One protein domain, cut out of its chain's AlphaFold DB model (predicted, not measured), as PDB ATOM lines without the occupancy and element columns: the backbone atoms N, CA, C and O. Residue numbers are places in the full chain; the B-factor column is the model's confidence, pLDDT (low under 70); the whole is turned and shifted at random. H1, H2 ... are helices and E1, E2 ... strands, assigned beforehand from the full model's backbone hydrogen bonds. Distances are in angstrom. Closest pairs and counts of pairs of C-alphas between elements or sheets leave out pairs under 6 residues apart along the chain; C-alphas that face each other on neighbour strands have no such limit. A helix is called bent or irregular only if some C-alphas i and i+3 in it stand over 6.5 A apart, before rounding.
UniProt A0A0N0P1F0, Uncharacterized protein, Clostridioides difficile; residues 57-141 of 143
ATOM      1  N   LYS A  57     -43.433  -3.368 -26.299       91.69
ATOM      2  CA  LYS A  57     -43.668  -2.043 -26.883       91.69
ATOM      3  C   LYS A  57     -42.830  -1.851 -28.145       91.69
ATOM      4  O   LYS A  57     -43.339  -1.298 -29.119       91.69
ATOM      5  N   GLN A  58     -41.586  -2.317 -28.148       90.00
ATOM      6  CA  GLN A  58     -40.705  -2.349 -29.311       90.00
ATOM      7  C   GLN A  58     -41.257  -3.292 -30.385       90.00
ATOM      8  O   GLN A  58     -41.347  -2.886 -31.541       90.00
ATOM      9  N   ILE A  59     -41.728  -4.483 -29.998       92.88
ATOM     10  CA  ILE A  59     -42.387  -5.430 -30.915       92.88
ATOM     11  C   ILE A  59     -43.608  -4.783 -31.575       92.88
ATOM     12  O   ILE A  59     -43.724  -4.786 -32.799       92.88
ATOM     13  N   ALA A  60     -44.489  -4.156 -30.786       93.19
ATOM     14  CA  ALA A  60     -45.668  -3.474 -31.317       93.19
ATOM     15  C   ALA A  60     -45.303  -2.394 -32.351       93.19
ATOM     16  O   ALA A  60     -45.923  -2.330 -33.406       93.19
ATOM     17  N   LYS A  61     -44.269  -1.581 -32.091       90.44
ATOM     18  CA  LYS A  61     -43.789  -0.575 -33.054       90.44
ATOM     19  C   LYS A  61     -43.235  -1.206 -34.331       90.44
ATOM     20  O   LYS A  61     -43.548  -0.733 -35.418       90.44
ATOM     21  N   LYS A  62     -42.425  -2.262 -34.201       89.62
ATOM     22  CA  LYS A  62     -41.795  -2.961 -35.334       89.62
ATOM     23  C   LYS A  62     -42.835  -3.581 -36.269       89.62
ATOM     24  O   LYS A  62     -42.640  -3.584 -37.477       89.62
ATOM     25  N   LEU A  63     -43.952  -4.043 -35.710       90.69
ATOM     26  CA  LEU A  63     -45.079  -4.616 -36.449       90.69
ATOM     27  C   LEU A  63     -46.149  -3.589 -36.860       90.69
ATOM     28  O   LEU A  63     -47.184  -3.979 -37.390       90.69
ATOM     29  N   GLY A  64     -45.941  -2.292 -36.606       92.31
ATOM     30  CA  GLY A  64     -46.904  -1.253 -36.983       92.31
ATOM     31  C   GLY A  64     -48.223  -1.298 -36.199       92.31
ATOM     32  O   GLY A  64     -49.258  -0.891 -36.719       92.31
ATOM     33  N   LEU A  65     -48.216  -1.800 -34.960       93.75
ATOM     34  CA  LEU A  65     -49.412  -2.023 -34.138       93.75
ATOM     35  C   LEU A  65     -49.611  -0.891 -33.125       93.75
ATOM     36  O   LEU A  65     -48.822  -0.710 -32.188       93.75
ATOM     37  N   TYR A  66     -50.719  -0.167 -33.259       93.81
ATOM     38  CA  TYR A  66     -51.044   1.000 -32.441       93.81
ATOM     39  C   TYR A  66     -52.447   0.914 -31.836       93.81
ATOM     40  O   TYR A  66     -53.298   0.163 -32.287       93.81
ATOM     41  N   THR A  67     -52.699   1.673 -30.775       91.94
ATOM     42  CA  THR A  67     -54.038   1.878 -30.211       91.94
ATOM     43  C   THR A  67     -54.725   3.063 -30.889       91.94
ATOM     44  O   THR A  67     -54.072   3.868 -31.555       91.94
ATOM     45  N   MET A  68     -56.027   3.242 -30.637       88.12
ATOM     46  CA  MET A  68     -56.786   4.430 -31.075       88.12
ATOM     47  C   MET A  68     -56.130   5.754 -30.650       88.12
ATOM     48  O   MET A  68     -56.193   6.740 -31.371       88.12
ATOM     49  N   SER A  69     -55.443   5.774 -29.502       89.19
ATOM     50  CA  SER A  69     -54.712   6.946 -29.001       89.19
ATOM     51  C   SER A  69     -53.301   7.091 -29.588       89.19
ATOM     52  O   SER A  69     -52.464   7.771 -28.998       89.19
ATOM     53  N   ASN A  70     -52.998   6.410 -30.697       87.00
ATOM     54  CA  ASN A  70     -51.706   6.438 -31.387       87.00
ATOM     55  C   ASN A  70     -50.499   5.987 -30.535       87.00
ATOM     56  O   ASN A  70     -49.358   6.380 -30.774       87.00
ATOM     57  N   LYS A  71     -50.732   5.147 -29.520       91.88
ATOM     58  CA  LYS A  71     -49.666   4.549 -28.699       91.88
ATOM     59  C   LYS A  71     -49.400   3.126 -29.172       91.88
ATOM     60  O   LYS A  71     -50.314   2.471 -29.650       91.88
ATOM     61  N   ALA A  72     -48.177   2.628 -29.007       92.00
ATOM     62  CA  ALA A  72     -47.852   1.242 -29.348       92.00
ATOM     63  C   ALA A  72     -48.795   0.259 -28.621       92.00
ATOM     64  O   ALA A  72     -48.972   0.364 -27.402       92.00
ATOM     65  N   ALA A  73     -49.385  -0.695 -29.344       93.50
ATOM     66  CA  ALA A  73     -50.368  -1.654 -28.826       93.50
ATOM     67  C   ALA A  73     -49.724  -2.807 -28.022       93.50
ATOM     68  O   ALA A  73     -50.063  -3.977 -28.187       93.50
ATOM     69  N   PHE A  74     -48.799  -2.481 -27.115       93.06
ATOM     70  CA  PHE A  74     -47.971  -3.450 -26.384       93.06
ATOM     71  C   PHE A  74     -48.788  -4.455 -25.553       93.06
ATOM     72  O   PHE A  74     -48.404  -5.609 -25.407       93.06
ATOM     73  N   GLN A  75     -49.949  -4.037 -25.039       93.31
ATOM     74  CA  GLN A  75     -50.852  -4.923 -24.301       93.31
ATOM     75  C   GLN A  75     -51.476  -5.990 -25.202       93.31
ATOM     76  O   GLN A  75     -51.604  -7.132 -24.773       93.31
ATOM     77  N   ALA A  76     -51.825  -5.642 -26.445       93.12
ATOM     78  CA  ALA A  76     -52.336  -6.610 -27.407       93.12
ATOM     79  C   ALA A  76     -51.244  -7.615 -27.786       93.12
ATOM     80  O   ALA A  76     -51.477  -8.816 -27.711       93.12
ATOM     81  N   VAL A  77     -50.024  -7.133 -28.056       94.38
ATOM     82  CA  VAL A  77     -48.847  -7.990 -28.280       94.38
ATOM     83  C   VAL A  77     -48.617  -8.936 -27.102       94.38
ATOM     84  O   VAL A  77     -48.439 -10.129 -27.311       94.38
ATOM     85  N   LYS A  78     -48.709  -8.449 -25.858       93.75
ATOM     86  CA  LYS A  78     -48.603  -9.299 -24.664       93.75
ATOM     87  C   LYS A  78     -49.651 -10.419 -24.654       93.75
ATOM     88  O   LYS A  78     -49.322 -11.537 -24.281       93.75
ATOM     89  N   GLN A  79     -50.893 -10.141 -25.054       94.31
ATOM     90  CA  GLN A  79     -51.925 -11.182 -25.141       94.31
ATOM     91  C   GLN A  79     -51.658 -12.183 -26.268       94.31
ATOM     92  O   GLN A  79     -51.959 -13.357 -26.093       94.31
ATOM     93  N   ILE A  80     -51.095 -11.742 -27.396       94.25
ATOM     94  CA  ILE A  80     -50.696 -12.643 -28.486       94.25
ATOM     95  C   ILE A  80     -49.575 -13.563 -28.008       94.25
ATOM     96  O   ILE A  80     -49.714 -14.773 -28.099       94.25
ATOM     97  N   ILE A  81     -48.515 -13.008 -27.410       94.06
ATOM     98  CA  ILE A  81     -47.382 -13.781 -26.882       94.06
ATOM     99  C   ILE A  81     -47.847 -14.840 -25.875       94.06
ATOM    100  O   ILE A  81     -47.368 -15.962 -25.919       94.06
ATOM    101  N   ARG A  82     -48.835 -14.536 -25.023       91.69
ATOM    102  CA  ARG A  82     -49.412 -15.515 -24.080       91.69
ATOM    103  C   ARG A  82     -50.149 -16.686 -24.743       91.69
ATOM    104  O   ARG A  82     -50.419 -17.667 -24.060       91.69
ATOM    105  N   LYS A  83     -50.525 -16.565 -26.017       90.88
ATOM    106  CA  LYS A  83     -51.148 -17.634 -26.817       90.88
ATOM    107  C   LYS A  83     -50.126 -18.414 -27.644       90.88
ATOM    108  O   LYS A  83     -50.493 -19.420 -28.239       90.88
ATOM    109  N   LEU A  84     -48.893 -17.923 -27.720       92.44
ATOM    110  CA  LEU A  84     -47.805 -18.545 -28.455       92.44
ATOM    111  C   LEU A  84     -46.993 -19.439 -27.524       92.44
ATOM    112  O   LEU A  84     -46.822 -19.132 -26.345       92.44
ATOM    113  N   ASP A  85     -46.449 -20.512 -28.085       90.81
ATOM    114  CA  ASP A  85     -45.441 -21.319 -27.408       90.81
ATOM    115  C   ASP A  85     -44.072 -20.628 -27.536       90.81
ATOM    116  O   ASP A  85     -43.489 -20.540 -28.628       90.81
ATOM    117  N   ILE A  86     -43.605 -20.051 -26.426       91.25
ATOM    118  CA  ILE A  86     -42.338 -19.318 -26.329       91.25
ATOM    119  C   ILE A  86     -41.378 -20.140 -25.485       91.25
ATOM    120  O   ILE A  86     -41.651 -20.411 -24.315       91.25
ATOM    121  N   LYS A  87     -40.243 -20.509 -26.073       87.25
ATOM    122  CA  LYS A  87     -39.203 -21.259 -25.373       87.25
ATOM    123  C   LYS A  87     -38.425 -20.347 -24.424       87.25
ATOM    124  O   LYS A  87     -38.356 -19.134 -24.625       87.25
ATOM    125  N   GLU A  88     -37.807 -20.928 -23.400       81.38
ATOM    126  CA  GLU A  88     -37.039 -20.163 -22.408       81.38
ATOM    127  C   GLU A  88     -35.839 -19.424 -23.015       81.38
ATOM    128  O   GLU A  88     -35.513 -18.331 -22.562       81.38
ATOM    129  N   ASP A  89     -35.221 -19.955 -24.075       81.88
ATOM    130  CA  ASP A  89     -34.129 -19.291 -24.798       81.88
ATOM    131  C   ASP A  89     -34.601 -18.080 -25.619       81.88
ATOM    132  O   ASP A  89     -33.812 -17.194 -25.944       81.88
ATOM    133  N   GLU A  90     -35.901 -17.988 -25.910       84.50
ATOM    134  CA  GLU A  90     -36.499 -16.903 -26.688       84.50
ATOM    135  C   GLU A  90     -36.916 -15.699 -25.830       84.50
ATOM    136  O   GLU A  90     -37.367 -14.683 -26.372       84.50
ATOM    137  N   MET A  91     -36.762 -15.769 -24.503       88.50
ATOM    138  CA  MET A  91     -37.055 -14.657 -23.604       88.50
ATOM    139  C   MET A  91     -36.000 -14.479 -22.515       88.50
ATOM    140  O   MET A  91     -35.395 -15.421 -22.023       88.50
ATOM    141  N   LYS A  92     -35.800 -13.235 -22.087       85.50
ATOM    142  CA  LYS A  92     -34.937 -12.894 -20.957       85.50
ATOM    143  C   LYS A  92     -35.645 -11.926 -20.039       85.50
ATOM    144  O   LYS A  92     -36.216 -10.929 -20.475       85.50
ATOM    145  N   THR A  93     -35.561 -12.207 -18.753       82.38
ATOM    146  CA  THR A  93     -36.082 -11.340 -17.706       82.38
ATOM    147  C   THR A  93     -34.937 -10.479 -17.191       82.38
ATOM    148  O   THR A  93     -33.952 -11.004 -16.681       82.38
ATOM    149  N   VAL A  94     -35.040  -9.162 -17.363       80.81
ATOM    150  CA  VAL A  94     -34.003  -8.206 -16.954       80.81
ATOM    151  C   VAL A  94     -34.558  -7.207 -15.949       80.81
ATOM    152  O   VAL A  94     -35.728  -6.831 -16.014       80.81
ATOM    153  N   LEU A  95     -33.717  -6.759 -15.021       74.50
ATOM    154  CA  LEU A  95     -34.015  -5.598 -14.187       74.50
ATOM    155  C   LEU A  95     -33.750  -4.336 -15.011       74.50
ATOM    156  O   LEU A  95     -32.674  -4.182 -15.585       74.50
ATOM    157  N   GLU A  96     -34.735  -3.449 -15.086       73.44
ATOM    158  CA  GLU A  96     -34.653  -2.201 -15.837       73.44
ATOM    159  C   GLU A  96     -35.104  -1.024 -14.968       73.44
ATOM    160  O   GLU A  96     -36.102  -1.103 -14.245       73.44
ATOM    161  N   THR A  97     -34.368   0.083 -15.067       64.38
ATOM    162  CA  THR A  97     -34.708   1.359 -14.435       64.38
ATOM    163  C   THR A  97     -35.051   2.372 -15.519       64.38
ATOM    164  O   THR A  97     -34.250   2.636 -16.415       64.38
ATOM    165  N   ASN A  98     -36.244   2.954 -15.436       68.31
ATOM    166  CA  ASN A  98     -36.728   3.989 -16.337       68.31
ATOM    167  C   ASN A  98     -37.258   5.177 -15.519       68.31
ATOM    168  O   ASN A  98     -38.374   5.147 -14.993       68.31
ATOM    169  N   GLY A  99     -36.435   6.221 -15.386       72.19
ATOM    170  CA  GLY A  99     -36.711   7.351 -14.499       72.19
ATOM    171  C   GLY A  99     -36.693   6.921 -13.030       72.19
ATOM    172  O   GLY A  99     -35.736   6.302 -12.577       72.19
ATOM    173  N   SER A 100     -37.760   7.233 -12.291       74.50
ATOM    174  CA  SER A 100     -37.939   6.811 -10.892       74.50
ATOM    175  C   SER A 100     -38.452   5.375 -10.737       74.50
ATOM    176  O   SER A 100     -38.505   4.861  -9.621       74.50
ATOM    177  N   TRP A 101     -38.846   4.715 -11.831       74.38
ATOM    178  CA  TRP A 101     -39.346   3.347 -11.793       74.38
ATOM    179  C   TRP A 101     -38.204   2.353 -11.993       74.38
ATOM    180  O   TRP A 101     -37.486   2.431 -12.986       74.38
ATOM    181  N   THR A 102     -38.077   1.391 -11.082       75.00
ATOM    182  CA  THR A 102     -37.220   0.211 -11.243       75.00
ATOM    183  C   THR A 102     -38.097  -1.025 -11.166       75.00
ATOM    184  O   THR A 102     -38.902  -1.161 -10.245       75.00
ATOM    185  N   GLY A 103     -37.958  -1.929 -12.128       77.75
ATOM    186  CA  GLY A 103     -38.743  -3.148 -12.148       77.75
ATOM    187  C   GLY A 103     -38.185  -4.193 -13.092       77.75
ATOM    188  O   GLY A 103     -37.191  -3.999 -13.782       77.75
ATOM    189  N   THR A 104     -38.837  -5.345 -13.092       82.38
ATOM    190  CA  THR A 104     -38.459  -6.463 -13.947       82.38
ATOM    191  C   THR A 104     -39.209  -6.382 -15.276       82.38
ATOM    192  O   THR A 104     -40.433  -6.234 -15.295       82.38
ATOM    193  N   VAL A 105     -38.482  -6.487 -16.387       82.94
ATOM    194  CA  VAL A 105     -39.018  -6.451 -17.752       82.94
ATOM    195  C   VAL A 105     -38.607  -7.721 -18.490       82.94
ATOM    196  O   VAL A 105     -37.426  -8.049 -18.579       82.94
ATOM    197  N   THR A 106     -39.584  -8.427 -19.059       87.88
ATOM    198  CA  THR A 106     -39.328  -9.538 -19.983       87.88
ATOM    199  C   THR A 106     -39.096  -8.987 -21.383       87.88
ATOM    200  O   THR A 106     -39.943  -8.268 -21.924       87.88
ATOM    201  N   LYS A 107     -37.954  -9.339 -21.965       89.44
ATOM    202  CA  LYS A 107     -37.579  -9.040 -23.344       89.44
ATOM    203  C   LYS A 107     -37.567 -10.337 -24.149       89.44
ATOM    204  O   LYS A 107     -37.285 -11.398 -23.603       89.44
ATOM    205  N   TYR A 108     -37.869 -10.251 -25.433       91.38
ATOM    206  CA  TYR A 108     -38.091 -11.391 -26.316       91.38
ATOM    207  C   TYR A 108     -37.183 -11.316 -27.533       91.38
ATOM    208  O   TYR A 108     -36.946 -10.229 -28.055       91.38
ATOM    209  N   SER A 109     -36.704 -12.453 -28.015       89.56
ATOM    210  CA  SER A 109     -35.873 -12.498 -29.211       89.56
ATOM    211  C   SER A 109     -36.633 -12.059 -30.468       89.56
ATOM    212  O   SER A 109     -37.866 -11.935 -30.500       89.56
ATOM    213  N   ASN A 110     -35.895 -11.862 -31.561       87.56
ATOM    214  CA  ASN A 110     -36.511 -11.571 -32.851       87.56
ATOM    215  C   ASN A 110     -37.426 -12.712 -33.341       87.56
ATOM    216  O   ASN A 110     -38.425 -12.438 -34.000       87.56
ATOM    217  N   LYS A 111     -37.150 -13.972 -32.967       89.88
ATOM    218  CA  LYS A 111     -38.007 -15.124 -33.310       89.88
ATOM    219  C   LYS A 111     -39.431 -14.940 -32.787       89.88
ATOM    220  O   LYS A 111     -40.389 -15.150 -33.523       89.88
ATOM    221  N   VAL A 112     -39.581 -14.444 -31.557       93.12
ATOM    222  CA  VAL A 112     -40.899 -14.137 -30.976       93.12
ATOM    223  C   VAL A 112     -41.619 -13.042 -31.761       93.12
ATOM    224  O   VAL A 112     -42.833 -13.101 -31.932       93.12
ATOM    225  N   THR A 113     -40.884 -12.051 -32.275       91.62
ATOM    226  CA  THR A 113     -41.473 -10.997 -33.115       91.62
ATOM    227  C   THR A 113     -42.061 -11.573 -34.403       91.62
ATOM    228  O   THR A 113     -43.181 -11.213 -34.768       91.62
ATOM    229  N   GLU A 114     -41.350 -12.493 -35.059       92.25
ATOM    230  CA  GLU A 114     -41.868 -13.174 -36.250       92.25
ATOM    231  C   GLU A 114     -43.061 -14.080 -35.911       92.25
ATOM    232  O   GLU A 114     -44.080 -13.988 -36.589       92.25
ATOM    233  N   LYS A 115     -43.029 -14.826 -34.796       95.12
ATOM    234  CA  LYS A 115     -44.190 -15.615 -34.332       95.12
ATOM    235  C   LYS A 115     -45.441 -14.750 -34.115       95.12
ATOM    236  O   LYS A 115     -46.544 -15.135 -34.490       95.12
ATOM    237  N   VAL A 116     -45.294 -13.552 -33.536       94.75
ATOM    238  CA  VAL A 116     -46.418 -12.606 -33.367       94.75
ATOM    239  C   VAL A 116     -46.954 -12.147 -34.724       94.75
ATOM    240  O   VAL A 116     -48.166 -12.036 -34.904       94.75
ATOM    241  N   LYS A 117     -46.072 -11.882 -35.689       93.75
ATOM    242  CA  LYS A 117     -46.446 -11.479 -37.050       93.75
ATOM    243  C   LYS A 117     -47.173 -12.591 -37.806       93.75
ATOM    244  O   LYS A 117     -48.145 -12.305 -38.499       93.75
ATOM    245  N   GLU A 118     -46.714 -13.832 -37.678       94.50
ATOM    246  CA  GLU A 118     -47.368 -15.017 -38.243       94.50
ATOM    247  C   GLU A 118     -48.759 -15.200 -37.642       94.50
ATOM    248  O   GLU A 118     -49.737 -15.233 -38.384       94.50
ATOM    249  N   TRP A 119     -48.873 -15.144 -36.312       95.56
ATOM    250  CA  TRP A 119     -50.160 -15.226 -35.623       95.56
ATOM    251  C   TRP A 119     -51.157 -14.170 -36.115       95.56
ATOM    252  O   TRP A 119     -52.326 -14.474 -36.346       95.56
ATOM    253  N   LEU A 120     -50.712 -12.922 -36.311       93.69
ATOM    254  CA  LEU A 120     -51.569 -11.859 -36.846       93.69
ATOM    255  C   LEU A 120     -52.100 -12.212 -38.237       93.69
ATOM    256  O   LEU A 120     -53.292 -12.042 -38.481       93.69
ATOM    257  N   LYS A 121     -51.251 -12.745 -39.122       92.50
ATOM    258  CA  LYS A 121     -51.654 -13.162 -40.472       92.50
ATOM    259  C   LYS A 121     -52.626 -14.339 -40.449       92.50
ATOM    260  O   LYS A 121     -53.637 -14.284 -41.140       92.50
ATOM    261  N   GLU A 122     -52.347 -15.359 -39.642       93.75
ATOM    262  CA  GLU A 122     -53.195 -16.551 -39.488       93.75
ATOM    263  C   GLU A 122     -54.583 -16.223 -38.926       93.75
ATOM    264  O   GLU A 122     -55.555 -16.911 -39.218       93.75
ATOM    265  N   ASN A 123     -54.691 -15.145 -38.146       92.75
ATOM    266  CA  ASN A 123     -55.949 -14.659 -37.578       92.75
ATOM    267  C   ASN A 123     -56.594 -13.542 -38.425       92.75
ATOM    268  O   ASN A 123     -57.417 -12.777 -37.917       92.75
ATOM    269  N   ASN A 124     -56.219 -13.428 -39.702       91.25
ATOM    270  CA  ASN A 124     -56.736 -12.452 -40.667       91.25
ATOM    271  C   ASN A 124     -56.549 -10.983 -40.236       91.25
ATOM    272  O   ASN A 124     -57.409 -10.143 -40.492       91.25
ATOM    273  N   ASN A 125     -55.418 -10.663 -39.599       89.06
ATOM    274  CA  ASN A 125     -55.068  -9.334 -39.086       89.06
ATOM    275  C   ASN A 125     -56.198  -8.722 -38.239       89.06
ATOM    276  O   ASN A 125     -56.806  -7.714 -38.617       89.06
ATOM    277  N   PRO A 126     -56.499  -9.312 -37.070       91.06
ATOM    278  CA  PRO A 126     -57.657  -8.917 -36.287       91.06
ATOM    279  C   PRO A 126     -57.520  -7.472 -35.794       91.06
ATOM    280  O   PRO A 126     -56.457  -7.046 -35.340       91.06
ATOM    281  N   ILE A 127     -58.620  -6.719 -35.811       90.94
ATOM    282  CA  ILE A 127     -58.684  -5.354 -35.256       90.94
ATOM    283  C   ILE A 127     -58.831  -5.338 -33.727       90.94
ATOM    284  O   ILE A 127     -58.759  -4.285 -33.091       90.94
ATOM    285  N   SER A 128     -59.054  -6.503 -33.111       91.75
ATOM    286  CA  SER A 128     -59.096  -6.656 -31.661       91.75
ATOM    287  C   SER A 128     -58.545  -8.010 -31.226       91.75
ATOM    288  O   SER A 128     -58.853  -9.041 -31.817       91.75
ATOM    289  N   VAL A 129     -57.744  -8.010 -30.164       91.56
ATOM    290  CA  VAL A 129     -57.212  -9.220 -29.540       91.56
ATOM    291  C   VAL A 129     -57.930  -9.446 -28.221       91.56
ATOM    292  O   VAL A 129     -57.865  -8.617 -27.311       91.56
ATOM    293  N   LYS A 130     -58.599 -10.593 -28.104       89.25
ATOM    294  CA  LYS A 130     -59.219 -11.033 -26.852       89.25
ATOM    295  C   LYS A 130     -58.135 -11.360 -25.828       89.25
ATOM    296  O   LYS A 130     -57.327 -12.261 -26.074       89.25
ATOM    297  N   GLY A 131     -58.133 -10.630 -24.714       86.44
ATOM    298  CA  GLY A 131     -57.383 -10.979 -23.510       86.44
ATOM    299  C   GLY A 131     -58.299 -11.478 -22.396       86.44
ATOM    300  O   GLY A 131     -59.515 -11.536 -22.560       86.44
ATOM    301  N   ASP A 132     -57.704 -11.790 -21.246       79.00
ATOM    302  CA  ASP A 132     -58.399 -12.446 -20.125       79.00
ATOM    303  C   ASP A 132     -59.580 -11.630 -19.567       79.00
ATOM    304  O   ASP A 132     -60.602 -12.187 -19.181       79.00
ATOM    305  N   LYS A 133     -59.436 -10.297 -19.507       80.75
ATOM    306  CA  LYS A 133     -60.420  -9.390 -18.879       80.75
ATOM    307  C   LYS A 133     -61.147  -8.475 -19.863       80.75
ATOM    308  O   LYS A 133     -62.199  -7.941 -19.533       80.75
ATOM    309  N   LYS A 134     -60.553  -8.214 -21.030       89.06
ATOM    310  CA  LYS A 134     -61.088  -7.296 -22.043       89.06
ATOM    311  C   LYS A 134     -60.450  -7.530 -23.408       89.06
ATOM    312  O   LYS A 134     -59.387  -8.143 -23.513       89.06
ATOM    313  N   ASN A 135     -61.074  -6.957 -24.431       90.12
ATOM    314  CA  ASN A 135     -60.520  -6.903 -25.777       90.12
ATOM    315  C   ASN A 135     -59.566  -5.711 -25.914       90.12
ATOM    316  O   ASN A 135     -59.816  -4.621 -25.392       90.12
ATOM    317  N   TYR A 136     -58.467  -5.931 -26.627       90.94
ATOM    318  CA  TYR A 136     -57.458  -4.925 -26.927       90.94
ATOM    319  C   TYR A 136     -57.517  -4.586 -28.410       90.94
ATOM    320  O   TYR A 136     -57.180  -5.419 -29.246       90.94
ATOM    321  N   TYR A 137     -57.951  -3.372 -28.731       90.94
ATOM    322  CA  TYR A 137     -58.061  -2.910 -30.111       90.94
ATOM    323  C   TYR A 137     -56.695  -2.547 -30.697       90.94
ATOM    324  O   TYR A 137     -55.866  -1.932 -30.016       90.94
ATOM    325  N   ILE A 138     -56.492  -2.923 -31.958       92.81
ATOM    326  CA  ILE A 138     -55.274  -2.686 -32.729       92.81
ATOM    327  C   ILE A 138     -55.634  -1.909 -33.994       92.81
ATOM    328  O   ILE A 138     -56.583  -2.240 -34.700       92.81
ATOM    329  N   LEU A 139     -54.833  -0.894 -34.283       92.75
ATOM    330  CA  LEU A 139     -54.753  -0.198 -35.552       92.75
ATOM    331  C   LEU A 139     -53.423  -0.542 -36.215       92.75
ATOM    332  O   LEU A 139     -52.367  -0.405 -35.591       92.75
ATOM    333  N   TYR A 140     -53.488  -0.950 -37.475       91.88
ATOM    334  CA  TYR A 140     -52.319  -1.217 -38.301       91.88
ATOM    335  C   TYR A 140     -51.889   0.077 -38.982       91.88
ATOM    336  O   TYR A 140     -52.700   0.763 -39.606       91.88
ATOM    337  N   LYS A 141     -50.612   0.417 -38.852       86.88
ATOM    338  CA  LYS A 141     -49.982   1.503 -39.595       86.88
ATOM    339  C   LYS A 141     -48.887   0.908 -40.458       86.88
ATOM    340  O   LYS A 141     -47.984   0.261 -39.932       86.88
TER     341      LYS A 141
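Overview. This is residues 57 to 141 of the 143 residues of an uncharacterized protein of Clostridioides difficile (UniProt A0A0N0P1F0). A short helix, H2, lies in the middle, with helices H1 and H3 packed crosswise on it and the small hairpin of E3 and E4 packed on it as well. A second, much longer hairpin, E1 and E2, is bent along its length and lies at the far end of the longest axis from the small one, so that the two hairpins have the helices between them. The printed part has 85 residues with three named helices and four named strands, in the order H1, H2, E1, E2, H3, E3, E4. There are two sheets of two antiparallel strands, E1 - E2 and E3 - E4, and the class is mixed, helices and strands. The whole is compact, with a radius of gyration of the C-alphas of 13.2 A, and it spans 36 by 30 by 25 A.

Arrangement. H1, residues 57 to 62, and H2, residues 74 to 81, touch, and their closest C-alphas are those of Lys 57 and Phe 74, 4.6 A apart. Their lines are about perpendicular, at 82 degrees. The centre of H2 is the nearest of the element centres to the mean of the C-alphas, at 3.6 A. E1, residues 91 to 98, and E2, residues 101 to 108, form a hairpin, antiparallel at 153 degrees between their directions. N 94 and O 105 are within hydrogen-bond range at 2.9 A, and N 103 and O 96 at 2.9 A. E1 bends by 60 degrees at residue 95 and E2 by 55 degrees at residue 104, and these two C-alphas face each other at 4.5 A. H1 and E2 are near each other, with 5 pairs of C-alphas within 10 A, while H1 and E1 are apart. H3, residues 110 to 122, touches H2, with the C-alphas of Ile 80 and Val 116 closest at 6.5 A, and the two are about perpendicular at 84 degrees. H1 and H3 are close but not clearly touching, with the C-alphas of Ile 59 and Thr 113 closest at 6.1 A. They run the same way at a steep tilt of 69 degrees, only just short of about perpendicular. E1 and H3 are only just apart, their closest C-alphas being 8.3 A from each other. E3, residues 128 to 130, and E4, residues 135 to 137, form the second hairpin, antiparallel at 158 degrees. N 129 and O 136 are within hydrogen-bond range at 2.8 A, as are N 136 and O 129 at 2.8 A. The closest C-alphas of H2 and E3 are those of Ala 76 and Val 129, 5.9 A apart, and those of H2 and E4 are Ala 76 and Tyr 136, 5.4 A apart. E3 and E4 are apart from E1 and E2. In H1, H2 and H3 every O i to N i+4 pair is within hydrogen-bond range.

Along the chain. H1, residues 57 to 62, begins with C-alpha 57 at (-43.668, -2.043, -26.883) and is 8.7 A from first to last C-alpha. H2, residues 74 to 81, is 10.4 A long. E1, residues 91 to 98, measures 20.0 A, and E2, residues 101 to 108, 20.7 A. H3, residues 110 to 122, is the longest helix by residues, 18.6 A from C-alpha 110 at (-36.511, -11.571, -32.851) to C-alpha 122. E3, residues 128 to 130, is 6.5 A long. E4, residues 135 to 137, is 6.4 A long and ends with C-alpha 137 at (-58.061, -2.910, -30.111).

Size, cuts and confidence. The two C-alphas farthest apart are those of Ser 100 and Asn 124, at 40.1 A, and the C-alphas of Lys 57 and Lys 141, first and last printed, are 14.6 A apart. The printed part has no cut. The link from H1 to H2, of 11 residues, is long; the link from H2 to E1, of 9 residues, is short; the other links are tight. The mean pLDDT of the printed part is 88.4, and residues 97 to 98, which belong to E1, are under 70.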